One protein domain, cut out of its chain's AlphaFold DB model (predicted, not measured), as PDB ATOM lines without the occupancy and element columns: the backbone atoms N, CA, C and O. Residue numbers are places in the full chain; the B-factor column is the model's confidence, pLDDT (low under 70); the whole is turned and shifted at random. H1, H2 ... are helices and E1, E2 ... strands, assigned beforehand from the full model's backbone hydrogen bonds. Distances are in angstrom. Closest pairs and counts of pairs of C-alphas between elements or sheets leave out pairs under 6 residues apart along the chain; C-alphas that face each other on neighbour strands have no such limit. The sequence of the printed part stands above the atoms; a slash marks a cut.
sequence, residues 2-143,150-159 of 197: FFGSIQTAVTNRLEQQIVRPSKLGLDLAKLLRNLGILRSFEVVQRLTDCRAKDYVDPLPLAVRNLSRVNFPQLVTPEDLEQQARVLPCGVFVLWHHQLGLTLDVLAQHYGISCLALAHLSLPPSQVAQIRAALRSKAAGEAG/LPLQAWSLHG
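What this domain is: This is residues 2 to 143 and 150 to 159 of the 197 residues of an uncharacterized protein of Haematococcus lacustris (UniProt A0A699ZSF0). Two helices, H1 and H2, lie between two antiparallel sheets, the small sheet E1 E3 E2 and the larger sheet E4 E7 E5 E6; H3 and H4 are on the larger sheet's far face, and H5 runs beside H4. The turn of the E2 and E3 hairpin makes one end of the longest axis. The printed part has 152 residues, with five named helices and seven named strands in the order H1 E1 H2 E2 E3 E4 H3 E5 E6 H4 E7 H5, mixed in class. It is compact, with a radius of gyration of the C-alphas of 15.4 A, and elongated, spanning 49 by 31 by 29 A.

How they stand to each other: H1, residues 2 to 11, and H2, residues 23 to 34, are close but not clearly touching, C-alphas 2 and 25 being closest at 6.1 A. Both are on the same face of the sheet of E1, residues 17 to 19, E3, residues 53 to 58, and E2, residues 38 to 44: two layers, helices on one face of a sheet. Its closest C-alphas to them include 9 and 17, of H1 and E1, at 5.9 A, and 32 and 38, of H2 and E2, at 5.5 A. Within hydrogen-bond range are N 17 and O 56, 2.9 A, and, in the hairpin E2 and E3, N 55 and O 42, 3.0 A. The second sheet runs E4, residues 62 to 65, E7, residues 114 to 121, E5, residues 90 to 96, and E6, residues 100 to 103. H1 and H2 are on the same face of it, at heights over the sheet of 7.3 A and 6.8 A. N 64 and O 119, 2.9 A, N 93 and O 118, 2.8 A, and N 94 and O 102, 2.9 A, are within hydrogen-bond range. H3, residues 77 to 86, and H4, residues 104 to 110, are on the opposite face and touch, C-alphas 77 and 108 being closest at 4.8 A, at a shallow tilt of 28 degrees, opposite ways. H5, residues 124 to 140, touches H4 with residues 131 to 138 alone, C-alphas 131 and 105 being closest at 6.3 A. In the five helices every O i to N i+4 pair is within hydrogen-bond range. E1, H2, E2; E4, H3, E5; and E6, H4, E7 are split strand-helix-strand units, two strands running the same way with another between, each with a right-handed crossover.

Where its parts are: H1 begins at C-alpha 2, (168.305, 192.360, 172.088). H5, 24.4 A long, ends at C-alpha 140, (149.090, 211.619, 156.568). E5 is 19.4 A long and E7 19.2 A, bending by 61 degrees at residue 117.

The domain as a whole: The C-alphas of Thr 48 and Glu 78, farthest apart, are 50.0 A apart. Residues 144 to 149 are not printed; C-alphas 143 and 150 are 12.9 A apart. The link E4 to H3 is long. The pLDDT is under 70 at residues 44 to 60.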
ATOM      1  N   PHE A   2     167.987 191.093 172.779       81.81
ATOM      2  CA  PHE A   2     168.305 192.360 172.088       81.81
ATOM      3  C   PHE A   2     168.422 193.601 172.998       81.81
ATOM      4  O   PHE A   2     169.505 194.158 173.144       81.81
ATOM      5  N   PHE A   3     167.343 193.999 173.678       81.62
ATOM      6  CA  PHE A   3     167.358 195.171 174.565       81.62
ATOM      7  C   PHE A   3     168.287 195.023 175.773       81.62
ATOM      8  O   PHE A   3     168.837 196.013 176.236       81.62
ATOM      9  N   GLY A   4     168.491 193.795 176.261       83.19
ATOM     10  CA  GLY A   4     169.481 193.517 177.304       83.19
ATOM     11  C   GLY A   4     170.902 193.794 176.815       83.19
ATOM     12  O   GLY A   4     171.650 194.478 177.498       83.19
ATOM     13  N   SER A   5     171.244 193.351 175.601       83.06
ATOM     14  CA  SER A   5     172.540 193.646 174.980       83.06
ATOM     15  C   SER A   5     172.748 195.147 174.777       83.06
ATOM     16  O   SER A   5     173.818 195.649 175.105       83.06
ATOM     17  N   ILE A   6     171.729 195.878 174.307       81.75
ATOM     18  CA  ILE A   6     171.810 197.345 174.185       81.75
ATOM     19  C   ILE A   6     172.000 197.994 175.558       81.75
ATOM     20  O   ILE A   6     172.860 198.855 175.703       81.75
ATOM     21  N   GLN A   7     171.244 197.571 176.574       82.94
ATOM     22  CA  GLN A   7     171.394 198.090 177.932       82.94
ATOM     23  C   GLN A   7     172.820 197.880 178.455       82.94
ATOM     24  O   GLN A   7     173.420 198.820 178.962       82.94
ATOM     25  N   THR A   8     173.383 196.681 178.281       82.50
ATOM     26  CA  THR A   8     174.775 196.381 178.646       82.50
ATOM     27  C   THR A   8     175.758 197.304 177.930       82.50
ATOM     28  O   THR A   8     176.678 197.814 178.563       82.50
ATOM     29  N   ALA A   9     175.549 197.563 176.639       81.25
ATOM     30  CA  ALA A   9     176.401 198.452 175.858       81.25
ATOM     31  C   ALA A   9     176.347 199.901 176.356       81.25
ATOM     32  O   ALA A   9     177.388 200.524 176.537       81.25
ATOM     33  N   VAL A  10     175.145 200.403 176.658       80.38
ATOM     34  CA  VAL A  10     174.936 201.739 177.236       80.38
ATOM     35  C   VAL A  10     175.608 201.852 178.605       80.38
ATOM     36  O   VAL A  10     176.361 202.793 178.847       80.38
ATOM     37  N   THR A  11     175.387 200.878 179.493       81.94
ATOM     38  CA  THR A  11     175.982 200.869 180.838       81.94
ATOM     39  C   THR A  11     177.508 200.828 180.786       81.94
ATOM     40  O   THR A  11     178.161 201.558 181.528       81.94
ATOM     41  N   ASN A  12     178.076 200.027 179.883       82.31
ATOM     42  CA  ASN A  12     179.523 199.868 179.736       82.31
ATOM     43  C   ASN A  12     180.164 200.890 178.783       82.31
ATOM     44  O   ASN A  12     181.363 200.802 178.534       82.31
ATOM     45  N   ARG A  13     179.387 201.848 178.251       79.06
ATOM     46  CA  ARG A  13     179.833 202.868 177.282       79.06
ATOM     47  C   ARG A  13     180.567 202.271 176.078       79.06
ATOM     48  O   ARG A  13     181.572 202.809 175.621       79.06
ATOM     49  N   LEU A  14     180.071 201.140 175.588       75.81
ATOM     50  CA  LEU A  14     180.628 200.497 174.407       75.81
ATOM     51  C   LEU A  14     180.203 201.276 173.167       75.81
ATOM     52  O   LEU A  14     179.023 201.573 172.994       75.81
ATOM     53  N   GLU A  15     181.160 201.552 172.285       71.81
ATOM     54  CA  GLU A  15     180.879 202.178 170.991       71.81
ATOM     55  C   GLU A  15     180.056 201.256 170.092       71.81
ATOM     56  O   GLU A  15     179.242 201.729 169.311       71.81
ATOM     57  N   GLN A  16     180.234 199.940 170.245       75.62
ATOM     58  CA  GLN A  16     179.567 198.912 169.456       75.62
ATOM     59  C   GLN A  16     179.143 197.737 170.328       75.62
ATOM     60  O   GLN A  16     179.867 197.305 171.227       75.62
ATOM     61  N   GLN A  17     177.989 197.161 170.006       80.62
ATOM     62  CA  GLN A  17     177.492 195.948 170.635       80.62
ATOM     63  C   GLN A  17     177.166 194.885 169.604       80.62
ATOM     64  O   GLN A  17     176.388 195.114 168.682       80.62
ATOM     65  N   ILE A  18     177.693 193.686 169.841       76.81
ATOM     66  CA  ILE A  18     177.324 192.500 169.081       76.81
ATOM     67  C   ILE A  18     176.036 191.907 169.654       76.81
ATOM     68  O   ILE A  18     175.958 191.591 170.847       76.81
ATOM     69  N   VAL A  19     175.046 191.698 168.792       76.81
ATOM     70  CA  VAL A  19     173.778 191.047 169.127       76.81
ATOM     71  C   VAL A  19     173.568 189.829 168.232       76.81
ATOM     72  O   VAL A  19     173.986 189.796 167.076       76.81
ATOM     73  N   ARG A  20     172.936 188.783 168.776       74.81
ATOM     74  CA  ARG A  20     172.547 187.617 167.979       74.81
ATOM     75  C   ARG A  20     171.400 188.007 167.030       74.81
ATOM     76  O   ARG A  20     170.361 188.455 167.526       74.81
ATOM     77  N   PRO A  21     171.528 187.749 165.721       74.94
ATOM     78  CA  PRO A  21     170.511 188.079 164.753       74.94
ATOM     79  C   PRO A  21     169.291 187.205 164.940       74.94
ATOM     80  O   PRO A  21     169.347 186.000 165.202       74.94
ATOM     81  N   SER A  22     168.162 187.871 164.795       83.50
ATOM     82  CA  SER A  22     166.832 187.296 164.737       83.50
ATOM     83  C   SER A  22     165.977 188.242 163.908       83.50
ATOM     84  O   SER A  22     166.271 189.435 163.853       83.50
ATOM     85  N   LYS A  23     164.901 187.741 163.296       84.19
ATOM     86  CA  LYS A  23     163.983 188.594 162.526       84.19
ATOM     87  C   LYS A  23     163.505 189.795 163.351       84.19
ATOM     88  O   LYS A  23     163.636 190.931 162.916       84.19
ATOM     89  N   LEU A  24     163.069 189.541 164.587       84.38
ATOM     90  CA  LEU A  24     162.659 190.592 165.517       84.38
ATOM     91  C   LEU A  24     163.810 191.544 165.875       84.38
ATOM     92  O   LEU A  24     163.599 192.748 165.933       84.38
ATOM     93  N   GLY A  25     165.022 191.028 166.105       84.25
ATOM     94  CA  GLY A  25     166.201 191.857 166.384       84.25
ATOM     95  C   GLY A  25     166.552 192.795 165.227       84.25
ATOM     96  O   GLY A  25     166.816 193.970 165.459       84.25
ATOM     97  N   LEU A  26     166.467 192.307 163.988       85.25
ATOM     98  CA  LEU A  26     166.683 193.110 162.783       85.25
ATOM     99  C   LEU A  26     165.592 194.169 162.604       85.25
ATOM    100  O   LEU A  26     165.901 195.318 162.293       85.25
ATOM    101  N   ASP A  27     164.327 193.811 162.823       87.75
ATOM    102  CA  ASP A  27     163.214 194.760 162.732       87.75
ATOM    103  C   ASP A  27     163.317 195.852 163.808       87.75
ATOM    104  O   ASP A  27     163.073 197.026 163.523       87.75
ATOM    105  N   LEU A  28     163.751 195.492 165.021       88.06
ATOM    106  CA  LEU A  28     164.055 196.444 166.088       88.06
ATOM    107  C   LEU A  28     165.243 197.340 165.719       88.06
ATOM    108  O   LEU A  28     165.141 198.554 165.865       88.06
ATOM    109  N   ALA A  29     166.342 196.790 165.198       86.62
ATOM    110  CA  ALA A  29     167.497 197.580 164.769       86.62
ATOM    111  C   ALA A  29     167.123 198.591 163.669       86.62
ATOM    112  O   ALA A  29     167.476 199.767 163.765       86.62
ATOM    113  N   LYS A  30     166.329 198.166 162.673       88.12
ATOM    114  CA  LYS A  30     165.779 199.050 161.633       88.12
ATOM    115  C   LYS A  30     164.925 200.159 162.230       88.12
ATOM    116  O   LYS A  30     165.158 201.320 161.912       88.12
ATOM    117  N   LEU A  31     163.983 199.817 163.110       89.25
ATOM    118  CA  LEU A  31     163.127 200.793 163.784       89.25
ATOM    119  C   LEU A  31     163.964 201.825 164.547       89.25
ATOM    120  O   LEU A  31     163.788 203.022 164.346       89.25
ATOM    121  N   LEU A  32     164.915 201.387 165.372       87.94
ATOM    122  CA  LEU A  32     165.727 202.306 166.171       87.94
ATOM    123  C   LEU A  32     166.629 203.188 165.299       87.94
ATOM    124  O   LEU A  32     166.748 204.383 165.563       87.94
ATOM    125  N   ARG A  33     167.212 202.643 164.227       87.44
ATOM    126  CA  ARG A  33     167.982 203.422 163.243       87.44
ATOM    127  C   ARG A  33     167.105 204.452 162.530       87.44
ATOM    128  O   ARG A  33     167.488 205.611 162.392       87.44
ATOM    129  N   ASN A  34     165.906 204.058 162.118       88.00
ATOM    130  CA  ASN A  34     164.958 204.936 161.436       88.00
ATOM    131  C   ASN A  34     164.440 206.073 162.322       88.00
ATOM    132  O   ASN A  34     164.146 207.151 161.808       88.00
ATOM    133  N   LEU A  35     164.368 205.851 163.635       85.94
ATOM    134  CA  LEU A  35     164.057 206.871 164.641       85.94
ATOM    135  C   LEU A  35     165.272 207.733 165.028       85.94
ATOM    136  O   LEU A  35     165.134 208.644 165.840       85.94
ATOM    137  N   GLY A  36     166.460 207.453 164.483       83.31
ATOM    138  CA  GLY A  36     167.700 208.149 164.835       83.31
ATOM    139  C   GLY A  36     168.240 207.804 166.228       83.31
ATOM    140  O   GLY A  36     169.024 208.568 166.779       83.31
ATOM    141  N   ILE A  37     167.811 206.680 166.813       84.69
ATOM    142  CA  ILE A  37     168.284 206.164 168.114       84.69
ATOM    143  C   ILE A  37     169.521 205.274 167.940       84.69
ATOM    144  O   ILE A  37     170.304 205.114 168.865       84.69
ATOM    145  N   LEU A  38     169.716 204.672 166.769       83.62
ATOM    146  CA  LEU A  38     170.977 204.018 166.418       83.62
ATOM    147  C   LEU A  38     171.633 204.797 165.292       83.62
ATOM    148  O   LEU A  38     170.955 205.191 164.339       83.62
ATOM    149  N   ARG A  39     172.953 204.977 165.380       77.69
ATOM    150  CA  ARG A  39     173.725 205.593 164.295       77.69
ATOM    151  C   ARG A  39     173.771 204.670 163.082       77.69
ATOM    152  O   ARG A  39     173.480 205.086 161.963       77.69
ATOM    153  N   SER A  40     174.123 203.413 163.319       78.81
ATOM    154  CA  SER A  40     174.256 202.393 162.292       78.81
ATOM    155  C   SER A  40     173.938 201.010 162.861       78.81
ATOM    156  O   SER A  40     173.916 200.812 164.080       78.81
ATOM    157  N   PHE A  41     173.640 200.067 161.969       79.88
ATOM    158  CA  PHE A  41     173.727 198.651 162.285       79.88
ATOM    159  C   PHE A  41     174.213 197.887 161.056       79.88
ATOM    160  O   PHE A  41     173.864 198.239 159.927       79.88
ATOM    161  N   GLU A  42     174.992 196.836 161.284       77.06
ATOM    162  CA  GLU A  42     175.541 195.993 160.223       77.06
ATOM    163  C   GLU A  42     175.220 194.529 160.483       77.06
ATOM    164  O   GLU A  42     175.327 194.055 161.616       77.06
ATOM    165  N   VAL A  43     174.858 193.813 159.419       74.62
ATOM    166  CA  VAL A  43     174.659 192.362 159.448       74.62
ATOM    167  C   VAL A  43     175.901 191.718 158.854       74.62
ATOM    168  O   VAL A  43     176.112 191.768 157.642       74.62
ATOM    169  N   VAL A  44     176.728 191.115 159.704       65.81
ATOM    170  CA  VAL A  44     177.969 190.469 159.264       65.81
ATOM    171  C   VAL A  44     177.783 188.955 159.253       65.81
ATOM    172  O   VAL A  44     177.532 188.325 160.286       65.81
ATOM    173  N   GLN A  45     177.949 188.357 158.072       54.41
ATOM    174  CA  GLN A  45     178.003 186.910 157.881       54.41
ATOM    175  C   GLN A  45     179.471 186.490 157.724       54.41
ATOM    176  O   GLN A  45     180.093 186.754 156.697       54.41
ATOM    177  N   ARG A  46     180.061 185.865 158.752       51.97
ATOM    178  CA  ARG A  46     181.419 185.300 158.654       51.97
ATOM    179  C   ARG A  46     181.367 183.910 158.018       51.97
ATOM    180  O   ARG A  46     180.548 183.085 158.408       51.97
ATOM    181  N   LEU A  47     182.268 183.668 157.065       50.25
ATOM    182  CA  LEU A  47     182.300 182.484 156.198       50.25
ATOM    183  C   LEU A  47     182.686 181.160 156.892       50.25
ATOM    184  O   LEU A  47     182.589 180.119 156.257       50.25
ATOM    185  N   THR A  48     183.099 181.162 158.162       44.88
ATOM    186  CA  THR A  48     183.703 179.972 158.800       44.88
ATOM    187  C   THR A  48     183.120 179.547 160.147       44.88
ATOM    188  O   THR A  48     183.543 178.528 160.672       44.88
ATOM    189  N   ASP A  49     182.123 180.244 160.699       40.31
ATOM    190  CA  ASP A  49     181.461 179.805 161.934       40.31
ATOM    191  C   ASP A  49     180.023 180.331 161.983       40.31
ATOM    192  O   ASP A  49     179.782 181.541 162.013       40.31
ATOM    193  N   CYS A  50     179.052 179.415 161.954       39.44
ATOM    194  CA  CYS A  50     177.631 179.670 161.695       39.44
ATOM    195  C   CYS A  50     176.893 180.372 162.853       39.44
ATOM    196  O   CYS A  50     175.927 179.843 163.407       39.44
ATOM    197  N   ARG A  51     177.311 181.583 163.232       42.88
ATOM    198  CA  ARG A  51     176.513 182.514 164.042       42.88
ATOM    199  C   ARG A  51     176.697 183.918 163.482       42.88
ATOM    200  O   ARG A  51     177.699 184.573 163.760       42.88
ATOM    201  N   ALA A  52     175.722 184.367 162.694       48.97
ATOM    202  CA  ALA A  52     175.644 185.759 162.276       48.97
ATOM    203  C   ALA A  52     175.639 186.667 163.527       48.97
ATOM    204  O   ALA A  52     175.235 186.240 164.615       48.97
ATOM    205  N   LYS A  53     176.180 187.876 163.396       50.28
ATOM    206  CA  LYS A  53     176.365 188.838 164.487       50.28
ATOM    207  C   LYS A  53     175.993 190.217 163.955       50.28
ATOM    208  O   LYS A  53     176.513 190.616 162.915       50.28
ATOM    209  N   ASP A  54     175.119 190.910 164.672       53.62
ATOM    210  CA  ASP A  54     174.699 192.269 164.342       53.62
ATOM    211  C   ASP A  54     175.513 193.259 165.173       53.62
ATOM    212  O   ASP A  54     175.602 193.082 166.388       53.62
ATOM    213  N   TYR A  55     176.088 194.285 164.546       52.66
ATOM    214  CA  TYR A  55     176.754 195.389 165.248       52.66
ATOM    215  C   TYR A  55     175.778 196.546 165.419       52.66
ATOM    216  O   TYR A  55     175.047 196.872 164.486       52.66
ATOM    217  N   VAL A  56     175.745 197.143 166.608       54.34
ATOM    218  CA  VAL A  56     174.847 198.250 166.956       54.34
ATOM    219  C   VAL A  56     175.623 199.329 167.710       54.34
ATOM    220  O   VAL A  56     176.208 199.011 168.744       54.34
ATOM    221  N   ASP A  57     175.568 200.580 167.244       54.62
ATOM    222  CA  ASP A  57     176.096 201.753 167.964       54.62
ATOM    223  C   ASP A  57     175.011 202.311 168.911       54.62
ATOM    224  O   ASP A  57     174.036 202.906 168.427       54.62
ATOM    225  N   PRO A  58     175.093 202.123 170.241       54.28
ATOM    226  CA  PRO A  58     174.008 202.515 171.136       54.28
ATOM    227  C   PRO A  58     173.943 204.041 171.324       54.28
ATOM    228  O   PRO A  58     174.913 204.656 171.754       54.28
ATOM    229  N   LEU A  59     172.773 204.653 171.084       62.31
ATOM    230  CA  LEU A  59     172.472 206.030 171.518       62.31
ATOM    231  C   LEU A  59     171.314 206.202 172.536       62.31
ATOM    232  O   LEU A  59     171.043 207.356 172.876       62.31
ATOM    233  N   PRO A  60     170.603 205.178 173.073       64.94
ATOM    234  CA  PRO A  60     169.652 205.454 174.150       64.94
ATOM    235  C   PRO A  60     170.376 205.716 175.478       64.94
ATOM    236  O   PRO A  60     171.373 205.071 175.789       64.94
ATOM    237  N   LEU A  61     169.832 206.620 176.301       70.56
ATOM    238  CA  LEU A  61     170.371 206.925 177.635       70.56
ATOM    239  C   LEU A  61     170.160 205.760 178.611       70.56
ATOM    240  O   LEU A  61     170.984 205.518 179.489       70.56
ATOM    241  N   ALA A  62     169.043 205.045 178.467       75.38
ATOM    242  CA  ALA A  62     168.744 203.825 179.206       75.38
ATOM    243  C   ALA A  62     167.683 202.997 178.471       75.38
ATOM    244  O   ALA A  62     166.878 203.521 177.699       75.38
ATOM    245  N   VAL A  63     167.653 201.695 178.752       81.25
ATOM    246  CA  VAL A  63     166.652 200.760 178.227       81.25
ATOM    247  C   VAL A  63     166.022 200.012 179.396       81.25
ATOM    248  O   VAL A  63     166.731 199.424 180.211       81.25
ATOM    249  N   ARG A  64     164.690 200.006 179.466       83.12
ATOM    250  CA  ARG A  64     163.915 199.238 180.447       83.12
ATOM    251  C   ARG A  64     163.023 198.241 179.718       83.12
ATOM    252  O   ARG A  64     162.098 198.638 179.021       83.12
ATOM    253  N   ASN A  65     163.272 196.947 179.906       81.94
ATOM    254  CA  ASN A  65     162.387 195.898 179.393       81.94
ATOM    255  C   ASN A  65     161.073 195.874 180.182       81.94
ATOM    256  O   ASN A  65     161.107 195.896 181.416       81.94
ATOM    257  N   LEU A  66     159.947 195.821 179.472       78.88
ATOM    258  CA  LEU A  66     158.608 195.823 180.070       78.88
ATOM    259  C   LEU A  66     158.007 194.418 180.029       78.88
ATOM    260  O   LEU A  66     157.803 193.815 181.079       78.88
ATOM    261  N   SER A  67     157.861 193.831 178.840       75.44
ATOM    262  CA  SER A  67     157.477 192.421 178.718       75.44
ATOM    263  C   SER A  67     158.654 191.484 178.967       75.44
ATOM    264  O   SER A  67     159.752 191.649 178.422       75.44
ATOM    265  N   ARG A  68     158.398 190.434 179.748       74.25
ATOM    266  CA  ARG A  68     159.276 189.261 179.877       74.25
ATOM    267  C   ARG A  68     158.590 188.067 179.221       74.25
ATOM    268  O   ARG A  68     157.371 188.030 179.155       74.25
ATOM    269  N   VAL A  69     159.360 187.068 178.784       70.00
ATOM    270  CA  VAL A  69     158.816 185.866 178.107       70.00
ATOM    271  C   VAL A  69     157.698 185.203 178.922       70.00
ATOM    272  O   VAL A  69     156.694 184.793 178.359       70.00
ATOM    273  N   ASN A  70     157.844 185.177 180.247       73.44
ATOM    274  CA  ASN A  70     156.880 184.540 181.147       73.44
ATOM    275  C   ASN A  70     155.751 185.482 181.603       73.44
ATOM    276  O   ASN A  70     154.802 185.029 182.228       73.44
ATOM    277  N   PHE A  71     155.867 186.782 181.324       79.56
ATOM    278  CA  PHE A  71     154.925 187.814 181.757       79.56
ATOM    279  C   PHE A  71     154.794 188.867 180.647       79.56
ATOM    280  O   PHE A  71     155.433 189.928 180.722       79.56
ATOM    281  N   PRO A  72     154.052 188.554 179.568       85.31
ATOM    282  CA  PRO A  72     153.759 189.526 178.527       85.31
ATOM    283  C   PRO A  72     152.866 190.627 179.101       85.31
ATOM    284  O   PRO A  72     151.851 190.348 179.736       85.31
ATOM    285  N   GLN A  73     153.243 191.880 178.873       89.50
ATOM    286  CA  GLN A  73     152.484 193.032 179.338       89.50
ATOM    287  C   GLN A  73     151.710 193.630 178.167       89.50
ATOM    288  O   GLN A  73     152.297 194.269 177.292       89.50
ATOM    289  N   LEU A  74     150.396 193.416 178.148       92.12
ATOM    290  CA  LEU A  74     149.496 194.159 177.271       92.12
ATOM    291  C   LEU A  74     149.242 195.535 177.893       92.12
ATOM    292  O   LEU A  74     149.046 195.630 179.102       92.12
ATOM    293  N   VAL A  75     149.281 196.582 177.077       92.06
ATOM    294  CA  VAL A  75     149.025 197.963 177.496       92.06
ATOM    295  C   VAL A  75     147.968 198.586 176.601       92.06
ATOM    296  O   VAL A  75     147.992 198.392 175.378       92.06
ATOM    297  N   THR A  76     147.048 199.327 177.208       93.56
ATOM    298  CA  THR A  76     146.068 200.148 176.491       93.56
ATOM    299  C   THR A  76     146.606 201.570 176.261       93.56
ATOM    300  O   THR A  76     147.621 201.960 176.853       93.56
ATOM    301  N   PRO A  77     145.964 202.377 175.399       92.31
ATOM    302  CA  PRO A  77     146.292 203.795 175.256       92.31
ATOM    303  C   PRO A  77     146.281 204.567 176.585       92.31
ATOM    304  O   PRO A  77     147.172 205.385 176.826       92.31
ATOM    305  N   GLU A  78     145.328 204.264 177.467       91.69
ATOM    306  CA  GLU A  78     145.192 204.890 178.785       91.69
ATOM    307  C   GLU A  78     146.366 204.517 179.699       91.69
ATOM    308  O   GLU A  78     146.939 205.391 180.355       91.69
ATOM    309  N   ASP A  79     146.787 203.246 179.691       91.50
ATOM    310  CA  ASP A  79     147.976 202.800 180.427       91.50
ATOM    311  C   ASP A  79     149.229 203.543 179.951       91.50
ATOM    312  O   ASP A  79     150.057 203.975 180.757       91.50
ATOM    313  N   LEU A  80     149.373 203.712 178.632       89.00
ATOM    314  CA  LEU A  80     150.499 204.421 178.028       89.00
ATOM    315  C   LEU A  80     150.512 205.898 178.419       89.00
ATOM    316  O   LEU A  80     151.580 206.437 178.707       89.00
ATOM    317  N   GLU A  81     149.352 206.556 178.472       87.38
ATOM    318  CA  GLU A  81     149.259 207.935 178.957       87.38
ATOM    319  C   GLU A  81     149.668 208.055 180.422       87.38
ATOM    320  O   GLU A  81     150.448 208.945 180.775       87.38
ATOM    321  N   GLN A  82     149.187 207.152 181.278       88.00
ATOM    322  CA  GLN A  82     149.559 207.136 182.692       88.00
ATOM    323  C   GLN A  82     151.063 206.903 182.865       88.00
ATOM    324  O   GLN A  82     151.728 207.630 183.605       88.00
ATOM    325  N   GLN A  83     151.631 205.944 182.134       85.50
ATOM    326  CA  GLN A  83     153.062 205.653 182.185       85.50
ATOM    327  C   GLN A  83     153.913 206.795 181.621       85.50
ATOM    328  O   GLN A  83     154.964 207.095 182.187       85.50
ATOM    329  N   ALA A  84     153.465 207.476 180.565       82.88
ATOM    330  CA  ALA A  84     154.160 208.631 179.998       82.88
ATOM    331  C   ALA A  84     154.211 209.830 180.960       82.88
ATOM    332  O   ALA A  84     155.147 210.625 180.880       82.88
ATOM    333  N   ARG A  85     153.258 209.957 181.898       83.81
ATOM    334  CA  ARG A  85     153.327 210.966 182.974       83.81
ATOM    335  C   ARG A  85     154.436 210.660 183.981       83.81
ATOM    336  O   ARG A  85     155.061 211.580 184.494       83.81
ATOM    337  N   VAL A  86     154.691 209.377 184.243       83.94
ATOM    338  CA  VAL A  86     155.741 208.921 185.172       83.94
ATOM    339  C   VAL A  86     157.116 208.905 184.496       83.94
ATOM    340  O   VAL A  86     158.125 209.223 185.121       83.94
ATOM    341  N   LEU A  87     157.165 208.546 183.211       81.88
ATOM    342  CA  LEU A  87     158.379 208.422 182.404       81.88
ATOM    343  C   LEU A  87     158.285 209.322 181.158       81.88
ATOM    344  O   LEU A  87     158.144 208.826 180.040       81.88
ATOM    345  N   PRO A  88     158.361 210.656 181.318       73.69
ATOM    346  CA  PRO A  88     158.149 211.584 180.206       73.69
ATOM    347  C   PRO A  88     159.307 211.593 179.198       73.69
ATOM    348  O   PRO A  88     159.103 211.883 178.018       73.69
ATOM    349  N   CYS A  89     160.519 211.262 179.649       81.62
ATOM    350  CA  CYS A  89     161.749 211.320 178.859       81.62
ATOM    351  C   CYS A  89     162.059 209.973 178.193       81.62
ATOM    352  O   CYS A  89     163.074 209.334 178.490       81.62
ATOM    353  N   GLY A  90     161.176 209.529 177.301       87.25
ATOM    354  CA  GLY A  90     161.404 208.336 176.502       87.25
ATOM    355  C   GLY A  90     160.265 207.984 175.557       87.25
ATOM    356  O   GLY A  90     159.280 208.712 175.436       87.25
ATOM    357  N   VAL A  91     160.440 206.862 174.866       91.00
ATOM    358  CA  VAL A  91     159.434 206.266 173.978       91.00
ATOM    359  C   VAL A  91     159.210 204.809 174.355       91.00
ATOM    360  O   VAL A  91     160.153 204.090 174.705       91.00
ATOM    361  N   PHE A  92     157.962 204.360 174.269       93.00
ATOM    362  CA  PHE A  92     157.620 202.953 174.456       93.00
ATOM    363  C   PHE A  92     157.658 202.235 173.114       93.00
ATOM    364  O   PHE A  92     156.986 202.649 172.176       93.00
ATOM    365  N   VAL A  93     158.428 201.153 173.036       93.12
ATOM    366  CA  VAL A  93     158.447 200.235 171.898       93.12
ATOM    367  C   VAL A  93     157.408 199.155 172.128       93.12
ATOM    368  O   VAL A  93     157.458 198.433 173.128       93.12
ATOM    369  N   LEU A  94     156.484 199.041 171.185       94.69
ATOM    370  CA  LEU A  94     155.296 198.211 171.283       94.69
ATOM    371  C   LEU A  94     155.210 197.258 170.086       94.69
ATOM    372  O   LEU A  94     155.807 197.502 169.035       94.69
ATOM    373  N   TRP A  95     154.437 196.186 170.227       93.50
ATOM    374  CA  TRP A  95     154.092 195.289 169.128       93.50
ATOM    375  C   TRP A  95     152.578 195.114 169.022       93.50
ATOM    376  O   TRP A  95     151.898 194.876 170.020       93.50
ATOM    377  N   HIS A  96     152.064 195.201 167.798       93.69
ATOM    378  CA  HIS A  96     150.672 194.951 167.455       93.69
ATOM    379  C   HIS A  96     150.596 193.995 166.262       93.69
ATOM    380  O   HIS A  96     151.382 194.095 165.324       93.69
ATOM    381  N   HIS A  97     149.619 193.091 166.261       89.75
ATOM    382  CA  HIS A  97     149.516 192.032 165.255       89.75
ATOM    383  C   HIS A  97     149.325 192.539 163.810       89.75
ATOM    384  O   HIS A  97     149.825 191.904 162.887       89.75
ATOM    385  N   GLN A  98     148.658 193.684 163.603       89.44
ATOM    386  CA  GLN A  98     148.457 194.274 162.266       89.44
ATOM    387  C   GLN A  98     149.515 195.312 161.874       89.44
ATOM    388  O   GLN A  98     149.847 195.417 160.700       89.44
ATOM    389  N   LEU A  99     150.037 196.079 162.838       86.25
ATOM    390  CA  LEU A  99     151.010 197.151 162.566       86.25
ATOM    391  C   LEU A  99     152.463 196.669 162.656       86.25
ATOM    392  O   LEU A  99     153.382 197.356 162.216       86.25
ATOM    393  N   GLY A 100     152.693 195.508 163.270       91.25
ATOM    394  CA  GLY A 100     154.023 195.077 163.669       91.25
ATOM    395  C   GLY A 100     154.568 195.940 164.809       91.25
ATOM    396  O   GLY A 100     153.880 196.190 165.799       91.25
ATOM    397  N   LEU A 101     155.830 196.362 164.696       92.62
ATOM    398  CA  LEU A 101     156.458 197.225 165.693       92.62
ATOM    399  C   LEU A 101     155.932 198.656 165.577       92.62
ATOM    400  O   LEU A 101     155.968 199.261 164.507       92.62
ATOM    401  N   THR A 102     155.503 199.205 166.706       93.69
ATOM    402  CA  THR A 102     154.930 200.546 166.804       93.69
ATOM    403  C   THR A 102     155.441 201.267 168.055       93.69
ATOM    404  O   THR A 102     156.224 200.706 168.827       93.69
ATOM    405  N   LEU A 103     155.028 202.521 168.240       94.31
ATOM    406  CA  LEU A 103     155.355 203.340 169.409       94.31
ATOM    407  C   LEU A 103     154.093 203.848 170.112       94.31
ATOM    408  O   LEU A 103     153.012 203.857 169.520       94.31
ATOM    409  N   ASP A 104     154.263 204.305 171.354       93.00
ATOM    410  CA  ASP A 104     153.226 204.925 172.194       93.00
ATOM    411  C   ASP A 104     152.311 205.885 171.427       93.00
ATOM    412  O   ASP A 104     151.095 205.722 171.443       93.00
ATOM    413  N   VAL A 105     152.893 206.835 170.693       92.44
ATOM    414  CA  VAL A 105     152.130 207.863 169.968       92.44
ATOM    415  C   VAL A 105     151.198 207.274 168.916       92.44
ATOM    416  O   VAL A 105     150.078 207.751 168.763       92.44
ATOM    417  N   LEU A 106     151.648 206.262 168.176       92.44
ATOM    418  CA  LEU A 106     150.820 205.637 167.147       92.44
ATOM    419  C   LEU A 106     149.745 204.751 167.780       92.44
ATOM    420  O   LEU A 106     148.606 204.775 167.330       92.44
ATOM    421  N   ALA A 107     150.083 204.017 168.843       92.75
ATOM    422  CA  ALA A 107     149.106 203.215 169.574       92.75
ATOM    423  C   ALA A 107     147.978 204.082 170.157       92.75
ATOM    424  O   ALA A 107     146.807 203.741 170.015       92.75
ATOM    425  N   GLN A 108     148.329 205.240 170.728       92.75
ATOM    426  CA  GLN A 108     147.372 206.233 171.217       92.75
ATOM    427  C   GLN A 108     146.546 206.842 170.084       92.75
ATOM    428  O   GLN A 108     145.330 206.933 170.195       92.75
ATOM    429  N   HIS A 109     147.188 207.218 168.975       91.25
ATOM    430  CA  HIS A 109     146.492 207.826 167.841       91.25
ATOM    431  C   HIS A 109     145.457 206.889 167.209       91.25
ATOM    432  O   HIS A 109     144.363 207.330 166.869       91.25
ATOM    433  N   TYR A 110     145.788 205.605 167.064       90.50
ATOM    434  CA  TYR A 110     144.877 204.608 166.499       90.50
ATOM    435  C   TYR A 110     143.937 203.973 167.535       90.50
ATOM    436  O   TYR A 110     143.091 203.169 167.154       90.50
ATOM    437  N   GLY A 111     144.078 204.297 168.827       92.19
ATOM    438  CA  GLY A 111     143.247 203.734 169.894       92.19
ATOM    439  C   GLY A 111     143.406 202.219 170.065       92.19
ATOM    440  O   GLY A 111     142.418 201.519 170.272       92.19
ATOM    441  N   ILE A 112     144.630 201.694 169.938       93.31
ATOM    442  CA  ILE A 112     144.896 200.246 169.940       93.31
ATOM    443  C   ILE A 112     145.684 199.780 171.164       93.31
ATOM    444  O   ILE A 112     146.642 200.417 171.606       93.31
ATOM    445  N   SER A 113     145.339 198.591 171.651       94.31
ATOM    446  CA  SER A 113     146.099 197.895 172.690       94.31
ATOM    447  C   SER A 113     147.267 197.127 172.084       94.31
ATOM    448  O   SER A 113     147.126 196.455 171.060       94.31
ATOM    449  N   CYS A 114     148.433 197.200 172.721       94.25
ATOM    450  CA  CYS A 114     149.668 196.621 172.195       94.25
ATOM    451  C   CYS A 114     150.425 195.832 173.263       94.25
ATOM    452  O   CYS A 114     150.278 196.062 174.459       94.25
ATOM    453  N   LEU A 115     151.299 194.926 172.828       93.69
ATOM    454  CA  LEU A 115     152.274 194.289 173.708       93.69
ATOM    455  C   LEU A 115     153.438 195.259 173.965       93.69
ATOM    456  O   LEU A 115     154.103 195.685 173.019       93.69
ATOM    457  N   ALA A 116     153.717 195.587 175.225       92.25
ATOM    458  CA  ALA A 116     154.789 196.505 175.603       92.25
ATOM    459  C   ALA A 116     156.148 195.803 175.646       92.25
ATOM    460  O   ALA A 116     156.414 195.010 176.546       92.25
ATOM    461  N   LEU A 117     157.050 196.103 174.713       90.50
ATOM    462  CA  LEU A 117     158.361 195.452 174.662       90.50
ATOM    463  C   LEU A 117     159.356 196.124 175.611       90.50
ATOM    464  O   LEU A 117     159.927 195.473 176.489       90.50
ATOM    465  N   ALA A 118     159.560 197.430 175.447       90.06
ATOM    466  CA  ALA A 118     160.537 198.186 176.220       90.06
ATOM    467  C   ALA A 118     160.197 199.676 176.278       90.06
ATOM    468  O   ALA A 118     159.517 200.206 175.406       90.06
ATOM    469  N   HIS A 119     160.746 200.354 177.275       90.56
ATOM    470  CA  HIS A 119     160.850 201.802 177.330       90.56
ATOM    471  C   HIS A 119     162.298 202.216 177.051       90.56
ATOM    472  O   HIS A 119     163.232 201.681 177.658       90.56
ATOM    473  N   LEU A 120     162.478 203.174 176.145       88.75
ATOM    474  CA  LEU A 120     163.775 203.733 175.776       88.75
ATOM    475  C   LEU A 120     163.863 205.158 176.294       88.75
ATOM    476  O   LEU A 120     163.137 206.030 175.823       88.75
ATOM    477  N   SER A 121     164.760 205.392 177.245       88.06
ATOM    478  CA  SER A 121     165.029 206.733 177.749       88.06
ATOM    479  C   SER A 121     165.885 207.501 176.749       88.06
ATOM    480  O   SER A 121     166.955 207.036 176.349       88.06
ATOM    481  N   LEU A 122     165.411 208.683 176.361       86.56
ATOM    482  CA  LEU A 122     166.024 209.541 175.345       86.56
ATOM    483  C   LEU A 122     166.027 211.001 175.828       86.56
ATOM    484  O   LEU A 122     165.194 211.365 176.666       86.56
ATOM    485  N   PRO A 123     166.917 211.861 175.297       84.81
ATOM    486  CA  PRO A 123     166.863 213.295 175.552       84.81
ATOM    487  C   PRO A 123     165.481 213.885 175.205       84.81
ATOM    488  O   PRO A 123     164.914 213.522 174.169       84.81
ATOM    489  N   PRO A 124     164.941 214.830 176.001       84.06
ATOM    490  CA  PRO A 124     163.599 215.384 175.782       84.06
ATOM    491  C   PRO A 124     163.382 215.974 174.382       84.06
ATOM    492  O   PRO A 124     162.309 215.812 173.801       84.06
ATOM    493  N   SER A 125     164.407 216.614 173.813       84.75
ATOM    494  CA  SER A 125     164.374 217.162 172.453       84.75
ATOM    495  C   SER A 125     164.154 216.076 171.396       84.75
ATOM    496  O   SER A 125     163.326 216.243 170.501       84.75
ATOM    497  N   GLN A 126     164.835 214.937 171.535       86.06
ATOM    498  CA  GLN A 126     164.695 213.797 170.634       86.06
ATOM    499  C   GLN A 126     163.317 213.141 170.778       86.06
ATOM    500  O   GLN A 126     162.684 212.821 169.773       86.06
ATOM    501  N   VAL A 127     162.811 213.002 172.010       88.94
ATOM    502  CA  VAL A 127     161.447 212.501 172.259       88.94
ATOM    503  C   VAL A 127     160.418 213.401 171.579       88.94
ATOM    504  O   VAL A 127     159.562 212.909 170.847       88.94
ATOM    505  N   ALA A 128     160.514 214.719 171.769       87.44
ATOM    506  CA  ALA A 128     159.601 215.675 171.150       87.44
ATOM    507  C   ALA A 128     159.626 215.580 169.615       87.44
ATOM    508  O   ALA A 128     158.566 215.535 168.989       87.44
ATOM    509  N   GLN A 129     160.819 215.477 169.019       87.44
ATOM    510  CA  GLN A 129     160.994 215.327 167.576       87.44
ATOM    511  C   GLN A 129     160.369 214.030 167.044       87.44
ATOM    512  O   GLN A 129     159.603 214.076 166.081       87.44
ATOM    513  N   ILE A 130     160.651 212.890 167.687       90.19
ATOM    514  CA  ILE A 130     160.078 211.590 167.314       90.19
ATOM    515  C   ILE A 130     158.551 211.657 167.393       90.19
ATOM    516  O   ILE A 130     157.865 211.346 166.419       90.19
ATOM    517  N   ARG A 131     158.003 212.111 168.525       91.12
ATOM    518  CA  ARG A 131     156.551 212.168 168.732       91.12
ATOM    519  C   ARG A 131     155.865 213.101 167.731       91.12
ATOM    520  O   ARG A 131     154.822 212.741 167.191       91.12
ATOM    521  N   ALA A 132     156.440 214.270 167.449       89.50
ATOM    522  CA  ALA A 132     155.901 215.203 166.459       89.50
ATOM    523  C   ALA A 132     155.875 214.595 165.047       89.50
ATOM    524  O   ALA A 132     154.853 214.665 164.362       89.50
ATOM    525  N   ALA A 133     156.965 213.943 164.637       90.00
ATOM    526  CA  ALA A 133     157.053 213.317 163.324       90.00
ATOM    527  C   ALA A 133     156.063 212.153 163.168       90.00
ATOM    528  O   ALA A 133     155.417 212.028 162.129       90.00
ATOM    529  N   LEU A 134     155.875 211.344 164.214       91.94
ATOM    530  CA  LEU A 134     154.915 210.238 164.196       91.94
ATOM    531  C   LEU A 134     153.463 210.709 164.155       91.94
ATOM    532  O   LEU A 134     152.669 210.118 163.432       91.94
ATOM    533  N   ARG A 135     153.113 211.798 164.854       91.19
ATOM    534  CA  ARG A 135     151.782 212.414 164.711       91.19
ATOM    535  C   ARG A 135     151.543 212.893 163.283       91.19
ATOM    536  O   ARG A 135     150.471 212.669 162.738       91.19
ATOM    537  N   SER A 136     152.553 213.508 162.661       89.31
ATOM    538  CA  SER A 136     152.467 213.929 161.259       89.31
ATOM    539  C   SER A 136     152.336 212.741 160.305       89.31
ATOM    540  O   SER A 136     151.554 212.830 159.361       89.31
ATOM    541  N   LYS A 137     153.066 211.644 160.544       91.12
ATOM    542  CA  LYS A 137     152.922 210.396 159.781       91.12
ATOM    543  C   LYS A 137     151.496 209.857 159.897       91.12
ATOM    544  O   LYS A 137     150.870 209.600 158.879       91.12
ATOM    545  N   ALA A 138     150.986 209.736 161.121       89.81
ATOM    546  CA  ALA A 138     149.663 209.183 161.377       89.81
ATOM    547  C   ALA A 138     148.551 210.028 160.737       89.81
ATOM    548  O   ALA A 138     147.662 209.482 160.095       89.81
ATOM    549  N   ALA A 139     148.665 211.359 160.812       89.06
ATOM    550  CA  ALA A 139     147.751 212.274 160.134       89.06
ATOM    551  C   ALA A 139     147.781 212.122 158.601       89.06
ATOM    552  O   ALA A 139     146.739 212.219 157.961       89.06
ATOM    553  N   GLY A 140     148.953 211.866 158.009       86.69
ATOM    554  CA  GLY A 140     149.090 211.619 156.568       86.69
ATOM    555  C   GLY A 140     148.531 210.270 156.106       86.69
ATOM    556  O   GLY A 140     148.248 210.100 154.926       86.69
ATOM    557  N   GLU A 141     148.354 209.328 157.029       89.88
ATOM    558  CA  GLU A 141     147.796 207.993 156.782       89.88
ATOM    559  C   GLU A 141     146.374 207.847 157.346       89.88
ATOM    560  O   GLU A 141     145.846 206.737 157.441       89.88
ATOM    561  N   ALA A 142     145.748 208.958 157.741       86.00
ATOM    562  CA  ALA A 142     144.403 208.952 158.292       86.00
ATOM    563  C   ALA A 142     143.413 208.347 157.283       86.00
ATOM    564  O   ALA A 142     143.375 208.731 156.115       86.00
ATOM    565  N   GLY A 143     142.608 207.387 157.744       82.44
ATOM    566  CA  GLY A 143     141.632 206.674 156.914       82.44
ATOM    567  C   GLY A 143     142.168 205.421 156.215       82.44
ATOM    568  O   GLY A 143     141.371 204.659 155.670       82.44
ATOM    569  N   LEU A 150     152.292 202.495 156.500       87.25
ATOM    570  CA  LEU A 150     153.709 202.224 156.285       87.25
ATOM    571  C   LEU A 150     154.354 201.787 157.615       87.25
ATOM    572  O   LEU A 150     154.338 202.565 158.578       87.25
ATOM    573  N   PRO A 151     154.965 200.594 157.698       88.56
ATOM    574  CA  PRO A 151     155.563 200.117 158.938       88.56
ATOM    575  C   PRO A 151     156.770 200.977 159.339       88.56
ATOM    576  O   PRO A 151     157.524 201.463 158.490       88.56
ATOM    577  N   LEU A 152     157.002 201.146 160.646       88.62
ATOM    578  CA  LEU A 152     158.085 201.998 161.166       88.62
ATOM    579  C   LEU A 152     159.487 201.548 160.726       88.62
ATOM    580  O   LEU A 152     160.405 202.357 160.617       88.62
ATOM    581  N   GLN A 153     159.658 200.262 160.426       86.69
ATOM    582  CA  GLN A 153     160.902 199.697 159.901       86.69
ATOM    583  C   GLN A 153     161.194 200.144 158.457       86.69
ATOM    584  O   GLN A 153     162.340 200.040 158.016       86.69
ATOM    585  N   ALA A 154     160.186 200.639 157.730       86.06
ATOM    586  CA  ALA A 154     160.299 201.177 156.372       86.06
ATOM    587  C   ALA A 154     160.152 202.712 156.308       86.06
ATOM    588  O   ALA A 154     160.465 203.316 155.286       86.06
ATOM    589  N   TRP A 155     159.702 203.352 157.388       89.19
ATOM    590  CA  TRP A 155     159.575 204.807 157.502       89.19
ATOM    591  C   TRP A 155     160.825 205.433 158.138       89.19
ATOM    592  O   TRP A 155     161.417 204.822 159.016       89.19
ATOM    593  N   SER A 156     161.226 206.652 157.751       87.31
ATOM    594  CA  SER A 156     162.451 207.305 158.254       87.31
ATOM    595  C   SER A 156     162.192 208.698 158.831       87.31
ATOM    596  O   SER A 156     161.711 209.586 158.123       87.31
ATOM    597  N   LEU A 157     162.620 208.924 160.081       85.44
ATOM    598  CA  LEU A 157     162.586 210.242 160.722       85.44
ATOM    599  C   LEU A 157     163.464 211.249 159.972       85.44
ATOM    600  O   LEU A 157     163.044 212.379 159.747       85.44
ATOM    601  N   HIS A 158     164.666 210.842 159.553       83.31
ATOM    602  CA  HIS A 158     165.570 211.705 158.787       83.31
ATOM    603  C   HIS A 158     164.952 212.145 157.458       83.31
ATOM    604  O   HIS A 158     165.051 213.319 157.105       83.31
ATOM    605  N   GLY A 159     164.283 211.223 156.755       81.19
ATOM    606  CA  GLY A 159     163.519 211.551 155.549       81.19
ATOM    607  C   GLY A 159     162.455 212.606 155.840       81.19
ATOM    608  O   GLY A 159     162.448 213.658 155.210       81.19
TER     609      GLY A 159